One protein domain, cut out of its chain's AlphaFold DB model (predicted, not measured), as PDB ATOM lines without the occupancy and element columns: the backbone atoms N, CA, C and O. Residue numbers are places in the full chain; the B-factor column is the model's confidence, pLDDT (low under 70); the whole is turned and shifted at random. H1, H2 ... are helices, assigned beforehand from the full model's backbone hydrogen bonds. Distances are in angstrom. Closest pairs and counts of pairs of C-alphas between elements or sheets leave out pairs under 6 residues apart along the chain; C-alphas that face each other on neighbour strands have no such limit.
ATOM      1  N   ASP A 425       8.709 -22.133 -29.878       89.75
ATOM      2  CA  ASP A 425       9.548 -22.737 -30.909       89.75
ATOM      3  C   ASP A 425      10.778 -21.877 -31.250       89.75
ATOM      4  O   ASP A 425      11.900 -22.388 -31.284       89.75
ATOM      5  N   ALA A 426      10.585 -20.565 -31.413       90.19
ATOM      6  CA  ALA A 426      11.668 -19.619 -31.666       90.19
ATOM      7  C   ALA A 426      12.622 -19.489 -30.468       90.19
ATOM      8  O   ALA A 426      13.836 -19.387 -30.657       90.19
ATOM      9  N   LEU A 427      12.098 -19.521 -29.239       91.19
ATOM     10  CA  LEU A 427      12.922 -19.523 -28.031       91.19
ATOM     11  C   LEU A 427      13.766 -20.805 -27.931       91.19
ATOM     12  O   LEU A 427      14.980 -20.732 -27.735       91.19
ATOM     13  N   LEU A 428      13.139 -21.972 -28.097       91.81
ATOM     14  CA  LEU A 428      13.809 -23.270 -28.013       91.81
ATOM     15  C   LEU A 428      14.908 -23.408 -29.074       91.81
ATOM     16  O   LEU A 428      15.989 -23.906 -28.766       91.81
ATOM     17  N   ALA A 429      14.688 -22.893 -30.289       90.56
ATOM     18  CA  ALA A 429      15.716 -22.832 -31.328       90.56
ATOM     19  C   ALA A 429      16.966 -22.055 -30.880       90.56
ATOM     20  O   ALA A 429      18.088 -22.497 -31.124       90.56
ATOM     21  N   LYS A 430      16.792 -20.921 -30.185       90.75
ATOM     22  CA  LYS A 430      17.911 -20.118 -29.664       90.75
ATOM     23  C   LYS A 430      18.666 -20.833 -28.531       90.75
ATOM     24  O   LYS A 430      19.874 -20.644 -28.399       90.75
ATOM     25  N   LEU A 431      17.998 -21.690 -27.749       91.81
ATOM     26  CA  LEU A 431      18.637 -22.481 -26.683       91.81
ATOM     27  C   LEU A 431      19.565 -23.588 -27.210       91.81
ATOM     28  O   LEU A 431      20.481 -23.981 -26.487       91.81
ATOM     29  N   LEU A 432      19.402 -24.042 -28.462       92.19
ATOM     30  CA  LEU A 432      20.224 -25.107 -29.063       92.19
ATOM     31  C   LEU A 432      21.726 -24.785 -29.123       92.19
ATOM     32  O   LEU A 432      22.550 -25.692 -29.237       92.19
ATOM     33  N   MET A 433      22.097 -23.507 -29.016       90.31
ATOM     34  CA  MET A 433      23.499 -23.082 -28.967       90.31
ATOM     35  C   MET A 433      24.156 -23.324 -27.599       90.31
ATOM     36  O   MET A 433      25.381 -23.281 -27.492       90.31
ATOM     37  N   ARG A 434      23.375 -23.560 -26.535       91.44
ATOM     38  CA  ARG A 434      23.902 -23.769 -25.179       91.44
ATOM     39  C   ARG A 434      24.356 -25.207 -24.986       91.44
ATOM     40  O   ARG A 434      23.603 -26.136 -25.253       91.44
ATOM     41  N   ASN A 435      25.564 -25.391 -24.460       92.31
ATOM     42  CA  ASN A 435      26.143 -26.711 -24.220       92.31
ATOM     43  C   ASN A 435      25.996 -27.150 -22.751       92.31
ATOM     44  O   ASN A 435      26.988 -27.304 -22.043       92.31
ATOM     45  N   ASP A 436      24.755 -27.305 -22.282       94.31
ATOM     46  CA  ASP A 436      24.438 -27.734 -20.915       94.31
ATOM     47  C   ASP A 436      23.549 -28.986 -20.934       94.31
ATOM     48  O   ASP A 436      22.462 -28.998 -21.518       94.31
ATOM     49  N   ARG A 437      24.032 -30.063 -20.308       93.81
ATOM     50  CA  ARG A 437      23.353 -31.361 -20.306       93.81
ATOM     51  C   ARG A 437      22.053 -31.334 -19.504       93.81
ATOM     52  O   ARG A 437      21.064 -31.891 -19.966       93.81
ATOM     53  N   THR A 438      22.044 -30.697 -18.337       94.88
ATOM     54  CA  THR A 438      20.863 -30.635 -17.466       94.88
ATOM     55  C   THR A 438      19.770 -29.789 -18.115       94.88
ATOM     56  O   THR A 438      18.596 -30.145 -18.071       94.88
ATOM     57  N   LEU A 439      20.156 -28.706 -18.799       95.12
ATOM     58  CA  LEU A 439      19.235 -27.918 -19.616       95.12
ATOM     59  C   LEU A 439      18.608 -28.751 -20.732       95.12
ATOM     60  O   LEU A 439      17.391 -28.707 -20.905       95.12
ATOM     61  N   ALA A 440      19.415 -29.529 -21.458       94.06
ATOM     62  CA  ALA A 440      18.894 -30.423 -22.485       94.06
ATOM     63  C   ALA A 440      17.951 -31.485 -21.901       94.06
ATOM     64  O   ALA A 440      16.930 -31.795 -22.509       94.06
ATOM     65  N   GLU A 441      18.257 -32.017 -20.717       94.75
ATOM     66  CA  GLU A 441      17.397 -32.968 -20.013       94.75
ATOM     67  C   GLU A 441      16.020 -32.364 -19.699       94.75
ATOM     68  O   GLU A 441      15.019 -32.886 -20.190       94.75
ATOM     69  N   VAL A 442      15.971 -31.223 -19.005       95.44
ATOM     70  CA  VAL A 442      14.708 -30.563 -18.621       95.44
ATOM     71  C   VAL A 442      13.917 -30.062 -19.832       95.44
ATOM     72  O   VAL A 442      12.692 -30.180 -19.874       95.44
ATOM     73  N   ALA A 443      14.593 -29.544 -20.859       94.25
ATOM     74  CA  ALA A 443      13.937 -29.099 -22.085       94.25
ATOM     75  C   ALA A 443      13.253 -30.250 -22.835       94.25
ATOM     76  O   ALA A 443      12.146 -30.075 -23.337       94.25
ATOM     77  N   PHE A 444      13.877 -31.428 -22.903       93.69
ATOM     78  CA  PHE A 444      13.260 -32.604 -23.520       93.69
ATOM     79  C   PHE A 444      12.152 -33.218 -22.662       93.69
ATOM     80  O   PHE A 444      11.212 -33.773 -23.224       93.69
ATOM     81  N   GLU A 445      12.247 -33.134 -21.335       93.38
ATOM     82  CA  GLU A 445      11.174 -33.578 -20.438       93.38
ATOM     83  C   GLU A 445       9.904 -32.744 -20.621       93.38
ATOM     84  O   GLU A 445       8.808 -33.298 -20.661       93.38
ATOM     85  N   HIS A 446      10.053 -31.427 -20.775       93.12
ATOM     86  CA  HIS A 446       8.917 -30.508 -20.854       93.12
ATOM     87  C   HIS A 446       8.440 -30.228 -22.291       93.12
ATOM     88  O   HIS A 446       7.255 -30.000 -22.511       93.12
ATOM     89  N   PHE A 447       9.334 -30.293 -23.287       93.94
ATOM     90  CA  PHE A 447       9.044 -29.991 -24.698       93.94
ATOM     91  C   PHE A 447       9.589 -31.044 -25.685       93.94
ATOM     92  O   PHE A 447      10.286 -30.686 -26.641       93.94
ATOM     93  N   PRO A 448       9.280 -32.345 -25.528       92.50
ATOM     94  CA  PRO A 448       9.917 -33.409 -26.309       92.50
ATOM     95  C   PRO A 448       9.739 -33.240 -27.827       92.50
ATOM     96  O   PRO A 448      10.710 -33.323 -28.582       92.50
ATOM     97  N   ILE A 449       8.512 -32.957 -28.277       91.62
ATOM     98  CA  ILE A 449       8.169 -32.838 -29.704       91.62
ATOM     99  C   ILE A 449       8.783 -31.572 -30.311       91.62
ATOM    100  O   ILE A 449       9.393 -31.627 -31.380       91.62
ATOM    101  N   LEU A 450       8.640 -30.427 -29.632       91.50
ATOM    102  CA  LEU A 450       9.160 -29.150 -30.120       91.50
ATOM    103  C   LEU A 450      10.690 -29.152 -30.171       91.50
ATOM    104  O   LEU A 450      11.248 -28.729 -31.180       91.50
ATOM    105  N   MET A 451      11.367 -29.684 -29.147       92.69
ATOM    106  CA  MET A 451      12.829 -29.797 -29.133       92.69
ATOM    107  C   MET A 451      13.343 -30.683 -30.267       92.69
ATOM    108  O   MET A 451      14.248 -30.277 -30.997       92.69
ATOM    109  N   ALA A 452      12.746 -31.865 -30.462       90.94
ATOM    110  CA  ALA A 452      13.110 -32.748 -31.567       90.94
ATOM    111  C   ALA A 452      12.890 -32.064 -32.929       90.94
ATOM    112  O   ALA A 452      13.776 -32.098 -33.783       90.94
ATOM    113  N   GLY A 453      11.757 -31.376 -33.100       89.75
ATOM    114  CA  GLY A 453      11.461 -30.589 -34.296       89.75
ATOM    115  C   GLY A 453      12.495 -29.489 -34.562       89.75
ATOM    116  O   GLY A 453      12.997 -29.391 -35.681       89.75
ATOM    117  N   GLN A 454      12.876 -28.704 -33.546       91.31
ATOM    118  CA  GLN A 454      13.872 -27.632 -33.700       91.31
ATOM    119  C   GLN A 454      15.266 -28.162 -34.052       91.31
ATOM    120  O   GLN A 454      15.949 -27.571 -34.889       91.31
ATOM    121  N   ILE A 455      15.680 -29.302 -33.489       90.00
ATOM    122  CA  ILE A 455      16.961 -29.932 -33.846       90.00
ATOM    123  C   ILE A 455      16.944 -30.411 -35.307       90.00
ATOM    124  O   ILE A 455      17.903 -30.176 -36.041       90.00
ATOM    125  N   VAL A 456      15.844 -31.023 -35.766       87.56
ATOM    126  CA  VAL A 456      15.674 -31.450 -37.169       87.56
ATOM    127  C   VAL A 456      15.675 -30.252 -38.122       87.56
ATOM    128  O   VAL A 456      16.307 -30.302 -39.182       87.56
ATOM    129  N   LEU A 457      15.008 -29.154 -37.755       87.12
ATOM    130  CA  LEU A 457      15.033 -27.908 -38.526       87.12
ATOM    131  C   LEU A 457      16.455 -27.349 -38.644       87.12
ATOM    132  O   LEU A 457      16.896 -27.063 -39.760       87.12
ATOM    133  N   ALA A 458      17.192 -27.272 -37.533       85.81
ATOM    134  CA  ALA A 458      18.577 -26.805 -37.517       85.81
ATOM    135  C   ALA A 458      19.515 -27.699 -38.351       85.81
ATOM    136  O   ALA A 458      20.366 -27.184 -39.069       85.81
ATOM    137  N   ALA A 459      19.297 -29.019 -38.373       78.25
ATOM    138  CA  ALA A 459      20.057 -29.962 -39.206       78.25
ATOM    139  C   ALA A 459      19.962 -29.673 -40.717       78.25
ATOM    140  O   ALA A 459      20.844 -30.034 -41.496       78.25
ATOM    141  N   GLY A 460      18.855 -29.064 -41.151       69.06
ATOM    142  CA  GLY A 460      18.597 -28.738 -42.552       69.06
ATOM    143  C   GLY A 460      19.180 -27.399 -43.006       69.06
ATOM    144  O   GLY A 460      19.204 -27.141 -44.216       69.06
ATOM    145  N   GLY A 461      19.611 -26.546 -42.071       66.75
ATOM    146  CA  GLY A 461      20.113 -25.194 -42.315       66.75
ATOM    147  C   GLY A 461      21.629 -25.092 -42.133       66.75
ATOM    148  O   GLY A 461      22.186 -25.601 -41.175       66.75
ATOM    149  N   ALA A 462      22.315 -24.388 -43.036       54.59
ATOM    150  CA  ALA A 462      23.776 -24.246 -42.989       54.59
ATOM    151  C   ALA A 462      24.293 -23.276 -41.898       54.59
ATOM    152  O   ALA A 462      25.501 -23.117 -41.758       54.59
ATOM    153  N   SER A 463      23.408 -22.596 -41.156       55.97
ATOM    154  CA  SER A 463      23.752 -21.452 -40.294       55.97
ATOM    155  C   SER A 463      23.383 -21.599 -38.813       55.97
ATOM    156  O   SER A 463      23.679 -20.694 -38.036       55.97
ATOM    157  N   THR A 464      22.753 -22.698 -38.389       66.12
ATOM    158  CA  THR A 464      22.331 -22.903 -36.989       66.12
ATOM    159  C   THR A 464      23.222 -23.942 -36.314       66.12
ATOM    160  O   THR A 464      23.165 -25.128 -36.627       66.12
ATOM    161  N   HIS A 465      24.083 -23.496 -35.394       81.31
ATOM    162  CA  HIS A 465      24.945 -24.385 -34.617       81.31
ATOM    163  C   HIS A 465      24.150 -25.032 -33.474       81.31
ATOM    164  O   HIS A 465      23.584 -24.330 -32.637       81.31
ATOM    165  N   VAL A 466      24.122 -26.366 -33.440       87.81
ATOM    166  CA  VAL A 466      23.486 -27.160 -32.380       87.81
ATOM    167  C   VAL A 466      24.582 -27.802 -31.542       87.81
ATOM    168  O   VAL A 466      25.398 -28.548 -32.082       87.81
ATOM    169  N   ALA A 467      24.601 -27.529 -30.238       90.81
ATOM    170  CA  ALA A 467      25.579 -28.126 -29.334       90.81
ATOM    171  C   ALA A 467      25.375 -29.649 -29.193       90.81
ATOM    172  O   ALA A 467      24.247 -30.151 -29.229       90.81
ATOM    173  N   ASP A 468      26.466 -30.390 -28.977       89.25
ATOM    174  CA  ASP A 468      26.472 -31.863 -28.971       89.25
ATOM    175  C   ASP A 468      25.511 -32.484 -27.947       89.25
ATOM    176  O   ASP A 468      24.939 -33.548 -28.196       89.25
ATOM    177  N   VAL A 469      25.288 -31.818 -26.810       93.44
ATOM    178  CA  VAL A 469      24.362 -32.284 -25.762       93.44
ATOM    179  C   VAL A 469      22.936 -32.483 -26.280       93.44
ATOM    180  O   VAL A 469      22.275 -33.448 -25.892       93.44
ATOM    181  N   TRP A 470      22.475 -31.638 -27.205       92.38
ATOM    182  CA  TRP A 470      21.133 -31.733 -27.783       92.38
ATOM    183  C   TRP A 470      21.014 -32.944 -28.709       92.38
ATOM    184  O   TRP A 470      20.037 -33.689 -28.630       92.38
ATOM    185  N   TRP A 471      22.045 -33.206 -29.519       87.88
ATOM    186  CA  TRP A 471      22.126 -34.405 -30.356       87.88
ATOM    187  C   TRP A 471      22.186 -35.688 -29.529       87.88
ATOM    188  O   TRP A 471      21.511 -36.669 -29.849       87.88
ATOM    189  N   GLN A 472      22.966 -35.689 -28.446       88.94
ATOM    190  CA  GLN A 472      23.040 -36.820 -27.523       88.94
ATOM    191  C   GLN A 472      21.683 -37.097 -26.872       88.94
ATOM    192  O   GLN A 472      21.257 -38.254 -26.823       88.94
ATOM    193  N   LYS A 473      20.974 -36.056 -26.418       90.00
ATOM    194  CA  LYS A 473      19.657 -36.222 -25.798       90.00
ATOM    195  C   LYS A 473      18.602 -36.696 -26.799       90.00
ATOM    196  O   LYS A 473      17.799 -37.566 -26.464       90.00
ATOM    197  N   LEU A 474      18.654 -36.217 -28.041       88.06
ATOM    198  CA  LEU A 474      17.785 -36.684 -29.121       88.06
ATOM    199  C   LEU A 474      18.006 -38.178 -29.438       88.06
ATOM    200  O   LEU A 474      17.036 -38.925 -29.550       88.06
ATOM    201  N   ARG A 475      19.267 -38.644 -29.490       86.06
ATOM    202  CA  ARG A 475      19.615 -40.076 -29.665       86.06
ATOM    203  C   ARG A 475      19.068 -40.968 -28.552       86.06
ATOM    204  O   ARG A 475      18.719 -42.114 -28.806       86.06
ATOM    205  N   GLN A 476      18.995 -40.451 -27.327       86.50
ATOM    206  CA  GLN A 476      18.429 -41.174 -26.184       86.50
ATOM    207  C   GLN A 476      16.895 -41.273 -26.232       86.50
ATOM    208  O   GLN A 476      16.329 -42.075 -25.495       86.50
ATOM    209  N   ASN A 477      16.222 -40.504 -27.098       85.06
ATOM    210  CA  ASN A 477      14.761 -40.456 -27.218       85.06
ATOM    211  C   ASN A 477      14.276 -40.810 -28.642       85.06
ATOM    212  O   ASN A 477      13.538 -40.035 -29.257       85.06
ATOM    213  N   PRO A 478      14.637 -41.990 -29.191       80.88
ATOM    214  CA  PRO A 478      14.343 -42.347 -30.582       80.88
ATOM    215  C   PRO A 478      12.839 -42.449 -30.881       80.88
ATOM    216  O   PRO A 478      12.412 -42.191 -32.003       80.88
ATOM    217  N   ALA A 479      12.017 -42.773 -29.877       83.81
ATOM    218  CA  ALA A 479      10.566 -42.853 -30.026       83.81
ATOM    219  C   ALA A 479       9.916 -41.492 -30.340       83.81
ATOM    220  O   ALA A 479       8.902 -41.457 -31.027       83.81
ATOM    221  N   VAL A 480      10.503 -40.381 -29.873       86.25
ATOM    222  CA  VAL A 480       9.991 -39.022 -30.126       86.25
ATOM    223  C   VAL A 480      10.226 -38.619 -31.584       86.25
ATOM    224  O   VAL A 480       9.340 -38.062 -32.219       86.25
ATOM    225  N   LEU A 481      11.390 -38.965 -32.147       81.81
ATOM    226  CA  LEU A 481      11.753 -38.671 -33.543       81.81
ATOM    227  C   LEU A 481      10.798 -39.278 -34.575       81.81
ATOM    228  O   LEU A 481      10.627 -38.720 -35.654       81.81
ATOM    229  N   LEU A 482      10.215 -40.431 -34.254       82.31
ATOM    230  CA  LEU A 482       9.327 -41.175 -35.144       82.31
ATOM    231  C   LEU A 482       7.860 -40.735 -35.036       82.31
ATOM    232  O   LEU A 482       7.011 -41.263 -35.752       82.31
ATOM    233  N   GLN A 483       7.546 -39.776 -34.160       86.62
ATOM    234  CA  GLN A 483       6.194 -39.240 -34.049       86.62
ATOM    235  C   GLN A 483       5.836 -38.410 -35.296       86.62
ATOM    236  O   GLN A 483       6.668 -37.617 -35.760       86.62
ATOM    237  N   PRO A 484       4.607 -38.531 -35.837       84.69
ATOM    238  CA  PRO A 484       4.152 -37.745 -36.988       84.69
ATOM    239  C   PRO A 484       4.359 -36.229 -36.823       84.69
ATOM    240  O   PRO A 484       4.688 -35.520 -37.776       84.69
ATOM    241  N   GLU A 485       4.217 -35.731 -35.596       86.81
ATOM    242  CA  GLU A 485       4.368 -34.331 -35.209       86.81
ATOM    243  C   GLU A 485       5.811 -33.823 -35.301       86.81
ATOM    244  O   GLU A 485       6.013 -32.616 -35.452       86.81
ATOM    245  N   VAL A 486       6.803 -34.714 -35.219       86.31
ATOM    246  CA  VAL A 486       8.221 -34.391 -35.442       86.31
ATOM    247  C   VAL A 486       8.572 -34.569 -36.919       86.31
ATOM    248  O   VAL A 486       9.219 -33.706 -37.511       86.31
ATOM    249  N   LEU A 487       8.078 -35.637 -37.552       84.50
ATOM    250  CA  LEU A 487       8.326 -35.928 -38.969       84.50
ATOM    251  C   LEU A 487       7.845 -34.810 -39.905       84.50
ATOM    252  O   LEU A 487       8.478 -34.561 -40.928       84.50
ATOM    253  N   ARG A 488       6.790 -34.068 -39.536       85.62
ATOM    254  CA  ARG A 488       6.322 -32.897 -40.306       85.62
ATOM    255  C   ARG A 488       7.372 -31.788 -40.477       85.62
ATOM    256  O   ARG A 488       7.210 -30.947 -41.355       85.62
ATOM    257  N   PHE A 489       8.412 -31.744 -39.638       83.50
ATOM    258  CA  PHE A 489       9.498 -30.759 -39.743       83.50
ATOM    259  C   PHE A 489      10.562 -31.146 -40.785       83.50
ATOM    260  O   PHE A 489      11.411 -30.323 -41.142       83.50
ATOM    261  N   VAL A 490      10.519 -32.377 -41.304       84.94
ATOM    262  CA  VAL A 490      11.398 -32.844 -42.379       84.94
ATOM    263  C   VAL A 490      10.896 -32.287 -43.707       84.94
ATOM    264  O   VAL A 490       9.868 -32.698 -44.233       84.94
ATOM    265  N   SER A 491      11.651 -31.351 -44.273       83.75
ATOM    266  CA  SER A 491      11.358 -30.724 -45.569       83.75
ATOM    267  C   SER A 491      12.429 -31.003 -46.626       83.75
ATOM    268  O   SER A 491      12.226 -30.733 -47.809       83.75
ATOM    269  N   ARG A 492      13.585 -31.542 -46.215       83.62
ATOM    270  CA  ARG A 492      14.738 -31.820 -47.080       83.62
ATOM    271  C   ARG A 492      15.238 -33.243 -46.880       83.62
ATOM    272  O   ARG A 492      15.272 -33.745 -45.760       83.62
ATOM    273  N   MET A 493      15.743 -33.841 -47.959       81.62
ATOM    274  CA  MET A 493      16.422 -35.143 -47.923       81.62
ATOM    275  C   MET A 493      17.545 -35.178 -46.876       81.62
ATOM    276  O   MET A 493      17.644 -36.143 -46.131       81.62
ATOM    277  N   SER A 494      18.343 -34.112 -46.750       81.00
ATOM    278  CA  SER A 494      19.438 -34.036 -45.769       81.00
ATOM    279  C   SER A 494      18.980 -34.208 -44.316       81.00
ATOM    280  O   SER A 494      19.672 -34.856 -43.538       81.00
ATOM    281  N   GLN A 495      17.804 -33.686 -43.957       83.88
ATOM    282  CA  GLN A 495      17.226 -33.848 -42.617       83.88
ATOM    283  C   GLN A 495      16.810 -35.301 -42.370       83.88
ATOM    284  O   GLN A 495      17.042 -35.835 -41.290       83.88
ATOM    285  N   LEU A 496      16.255 -35.956 -43.393       80.12
ATOM    286  CA  LEU A 496      15.878 -37.366 -43.340       80.12
ATOM    287  C   LEU A 496      17.110 -38.277 -43.194       80.12
ATOM    288  O   LEU A 496      17.095 -39.184 -42.365       80.12
ATOM    289  N   TYR A 497      18.199 -37.995 -43.924       79.88
ATOM    290  CA  TYR A 497      19.489 -38.679 -43.754       79.88
ATOM    291  C   TYR A 497      20.046 -38.499 -42.336       79.88
ATOM    292  O   TYR A 497      20.426 -39.486 -41.711       79.88
ATOM    293  N   ALA A 498      20.040 -37.272 -41.801       77.81
ATOM    294  CA  ALA A 498      20.513 -36.997 -40.444       77.81
ATOM    295  C   ALA A 498      19.694 -37.755 -39.383       77.81
ATOM    296  O   ALA A 498      20.261 -38.349 -38.467       77.81
ATOM    297  N   MET A 499      18.365 -37.804 -39.527       78.56
ATOM    298  CA  MET A 499      17.497 -38.589 -38.643       78.56
ATOM    299  C   MET A 499      17.788 -40.092 -38.728       78.56
ATOM    300  O   MET A 499      17.893 -40.752 -37.693       78.56
ATOM    301  N   ALA A 500      17.953 -40.633 -39.937       78.06
ATOM    302  CA  ALA A 500      18.278 -42.043 -40.144       78.06
ATOM    303  C   ALA A 500      19.659 -42.415 -39.574       78.06
ATOM    304  O   ALA A 500      19.828 -43.495 -39.012       78.06
ATOM    305  N   GLU A 501      20.638 -41.515 -39.658       80.38
ATOM    306  CA  GLU A 501      21.965 -41.696 -39.066       80.38
ATOM    307  C   GLU A 501      21.916 -41.703 -37.528       80.38
ATOM    308  O   GLU A 501      22.558 -42.533 -36.888       80.38
ATOM    309  N   ILE A 502      21.095 -40.834 -36.931       78.06
ATOM    310  CA  ILE A 502      20.878 -40.741 -35.476       78.06
ATOM    311  C   ILE A 502      20.175 -41.976 -34.918       78.06
ATOM    312  O   ILE A 502      20.547 -42.461 -33.850       78.06
ATOM    313  N   LEU A 503      19.153 -42.465 -35.621       77.50
ATOM    314  CA  LEU A 503      18.361 -43.627 -35.213       77.50
ATOM    315  C   LEU A 503      19.003 -44.963 -35.612       77.50
ATOM    316  O   LEU A 503      18.591 -46.012 -35.116       77.50
ATOM    317  N   GLY A 504      19.990 -44.934 -36.508       77.06
ATOM    318  CA  GLY A 504      20.558 -46.105 -37.159       77.06
ATOM    319  C   GLY A 504      19.644 -46.651 -38.259       77.06
ATOM    320  O   GLY A 504      18.539 -47.118 -37.993       77.06
ATOM    321  N   TRP A 505      20.153 -46.673 -39.494       72.06
ATOM    322  CA  TRP A 505      19.449 -47.060 -40.728       72.06
ATOM    323  C   TRP A 505      18.645 -48.367 -40.675       72.06
ATOM    324  O   TRP A 505      17.669 -48.515 -41.403       72.06
ATOM    325  N   LEU A 506      19.072 -49.324 -39.850       72.06
ATOM    326  CA  LEU A 506      18.529 -50.683 -39.798       72.06
ATOM    327  C   LEU A 506      17.965 -51.043 -38.418       72.06
ATOM    328  O   LEU A 506      17.801 -52.222 -38.107       72.06
ATOM    329  N   THR A 507      17.689 -50.057 -37.559       76.06
ATOM    330  CA  THR A 507      17.028 -50.355 -36.287       76.06
ATOM    331  C   THR A 507      15.561 -50.740 -36.526       76.06
ATOM    332  O   THR A 507      14.905 -50.151 -37.389       76.06
ATOM    333  N   PRO A 508      15.005 -51.708 -35.766       71.69
ATOM    334  CA  PRO A 508      13.622 -52.162 -35.946       71.69
ATOM    335  C   PRO A 508      12.594 -51.023 -35.922       71.69
ATOM    336  O   PRO A 508      11.616 -51.049 -36.659       71.69
ATOM    337  N   SER A 509      12.851 -49.998 -35.112       68.69
ATOM    338  CA  SER A 509      12.048 -48.780 -34.998       68.69
ATOM    339  C   SER A 509      12.029 -47.932 -36.277       68.69
ATOM    340  O   SER A 509      10.972 -47.433 -36.646       68.69
ATOM    341  N   VAL A 510      13.160 -47.794 -36.981       69.44
ATOM    342  CA  VAL A 510      13.240 -47.044 -38.253       69.44
ATOM    343  C   VAL A 510      12.564 -47.817 -39.378       69.44
ATOM    344  O   VAL A 510      11.797 -47.242 -40.146       69.44
ATOM    345  N   VAL A 511      12.795 -49.131 -39.438       72.19
ATOM    346  CA  VAL A 511      12.166 -50.017 -40.430       72.19
ATOM    347  C   VAL A 511      10.643 -50.024 -40.269       72.19
ATOM    348  O   VAL A 511       9.931 -49.966 -41.265       72.19
ATOM    349  N   ALA A 512      10.140 -50.036 -39.031       71.38
ATOM    350  CA  ALA A 512       8.707 -50.000 -38.744       71.38
ATOM    351  C   ALA A 512       8.037 -48.647 -39.054       71.38
ATOM    352  O   ALA A 512       6.835 -48.619 -39.306       71.38
ATOM    353  N   ALA A 513       8.782 -47.539 -39.014       67.44
ATOM    354  CA  ALA A 513       8.266 -46.202 -39.321       67.44
ATOM    355  C   ALA A 513       8.310 -45.854 -40.820       67.44
ATOM    356  O   ALA A 513       7.635 -44.920 -41.256       67.44
ATOM    357  N   GLY A 514       9.110 -46.578 -41.609       64.38
ATOM    358  CA  GLY A 514       9.128 -46.458 -43.064       64.38
ATOM    359  C   GLY A 514       7.832 -46.975 -43.703       64.38
ATOM    360  O   GLY A 514       7.102 -47.750 -43.083       64.38
ATOM    361  N   PRO A 515       7.514 -46.566 -44.945       54.88
ATOM    362  CA  PRO A 515       6.392 -47.145 -45.672       54.88
ATOM    363  C   PRO A 515       6.580 -48.664 -45.752       54.88
ATOM    364  O   PRO A 515       7.658 -49.131 -46.121       54.88
ATOM    365  N   ALA A 516       5.543 -49.423 -45.383       52.03
ATOM    366  CA  ALA A 516       5.533 -50.867 -45.578       52.03
ATOM    367  C   ALA A 516       5.759 -51.138 -47.073       52.03
ATOM    368  O   ALA A 516       4.960 -50.697 -47.901       52.03
ATOM    369  N   LEU A 517       6.891 -51.769 -47.391       40.31
ATOM    370  CA  LEU A 517       7.224 -52.193 -48.749       40.31
ATOM    371  C   LEU A 517       6.268 -53.279 -49.237       40.31
ATOM    372  O   LEU A 517       5.957 -54.189 -48.433       40.31
TER     373      LEU A 517
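AT A GLANCE: This is residues 425 to 517 of the 517 residues of an uncharacterized protein of Pseudomonas syringae pv. maculicola (UniProt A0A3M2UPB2). A cluster of short, crossed helices is built round one helix, H3, which forms the core, with H1, H5, H6 and H7 packing round it. H2 and H4 pack on each other, and at the far end of the longest axis lie H8, which touches no helix, and the last residues, 514 to 517. The printed part has 93 residues with eight named helices, H1 to H8 in order along the chain, and no named strand; the class is all helix. The whole is compact, with a radius of gyration of the C-alphas of 12.7 A, and elongated in outline, spanning 40 by 25 by 20 A.

IN THESE COORDINATES: The longest helix, H3, takes residues 448 to 459 and runs 16.8 A from C-alpha 448 at (9.917, -33.409, -26.309) to C-alpha 459 at (20.057, -29.962, -39.206). Before it come H1, residues 425 to 431, 10.0 A, beginning at C-alpha 425 at (9.548, -22.737, -30.909), and H2, residues 437 to 446, 14.5 A. After it come H4, residues 468 to 476, 12.6 A; H5, residues 478 to 481, 5.4 A; H6, residues 484 to 487, 5.0 A; and H7, residues 493 to 503, 15.4 A. H8, residues 508 to 513, 8.7 A, ends at C-alpha 513 at (8.266, -46.202, -39.321).

HOW THE PARTS SIT: H3 is the hub, touching five helices. H1 touches it, the closest C-alphas being those of Ala 429 and Gln 454, 5.7 A apart; the two are about perpendicular at 71 degrees, only just beyond a steep tilt. H7 touches residues 456 to 459 of H3 alone, closest at the C-alphas of Ala 459 and Gln 495, 5.9 A, at a steep tilt of 54 degrees, opposite ways. H6 touches residues 449 to 453 alone, with the C-alphas of Gly 453 and Val 486 closest at 5.1 A. H5 touches residues 448 to 452 alone, with those of Ala 452 and Leu 481 closest at 6.4 A. H4 only just touches H3, with 3 pairs of C-alphas within 8 A, the closest being Ala 452 and Leu 474 at 6.6 A. H2 touches H4, closest at the C-alphas of Arg 437 and Val 469, 5.6 A, at a steep tilt of 47 degrees, the same way. H8 is near H5, the closest C-alphas being those of Ala 479 and Ser 509, 7.9 A. In H1, H2, H3, H4, H7 and H8 every O i to N i+4 pair is within hydrogen-bond range; H5 and H6 are too short for such a pair.

THE WHOLE: The C-alphas farthest apart, those of Asp 436 and Leu 517, are 40.9 A apart. The printed part has no cut and ends at the chain's last residue, 517. No link is long. The mean pLDDT of the printed part is 83.2, and residues 460 to 464, 509 to 510 and 513 to 517 are under 70.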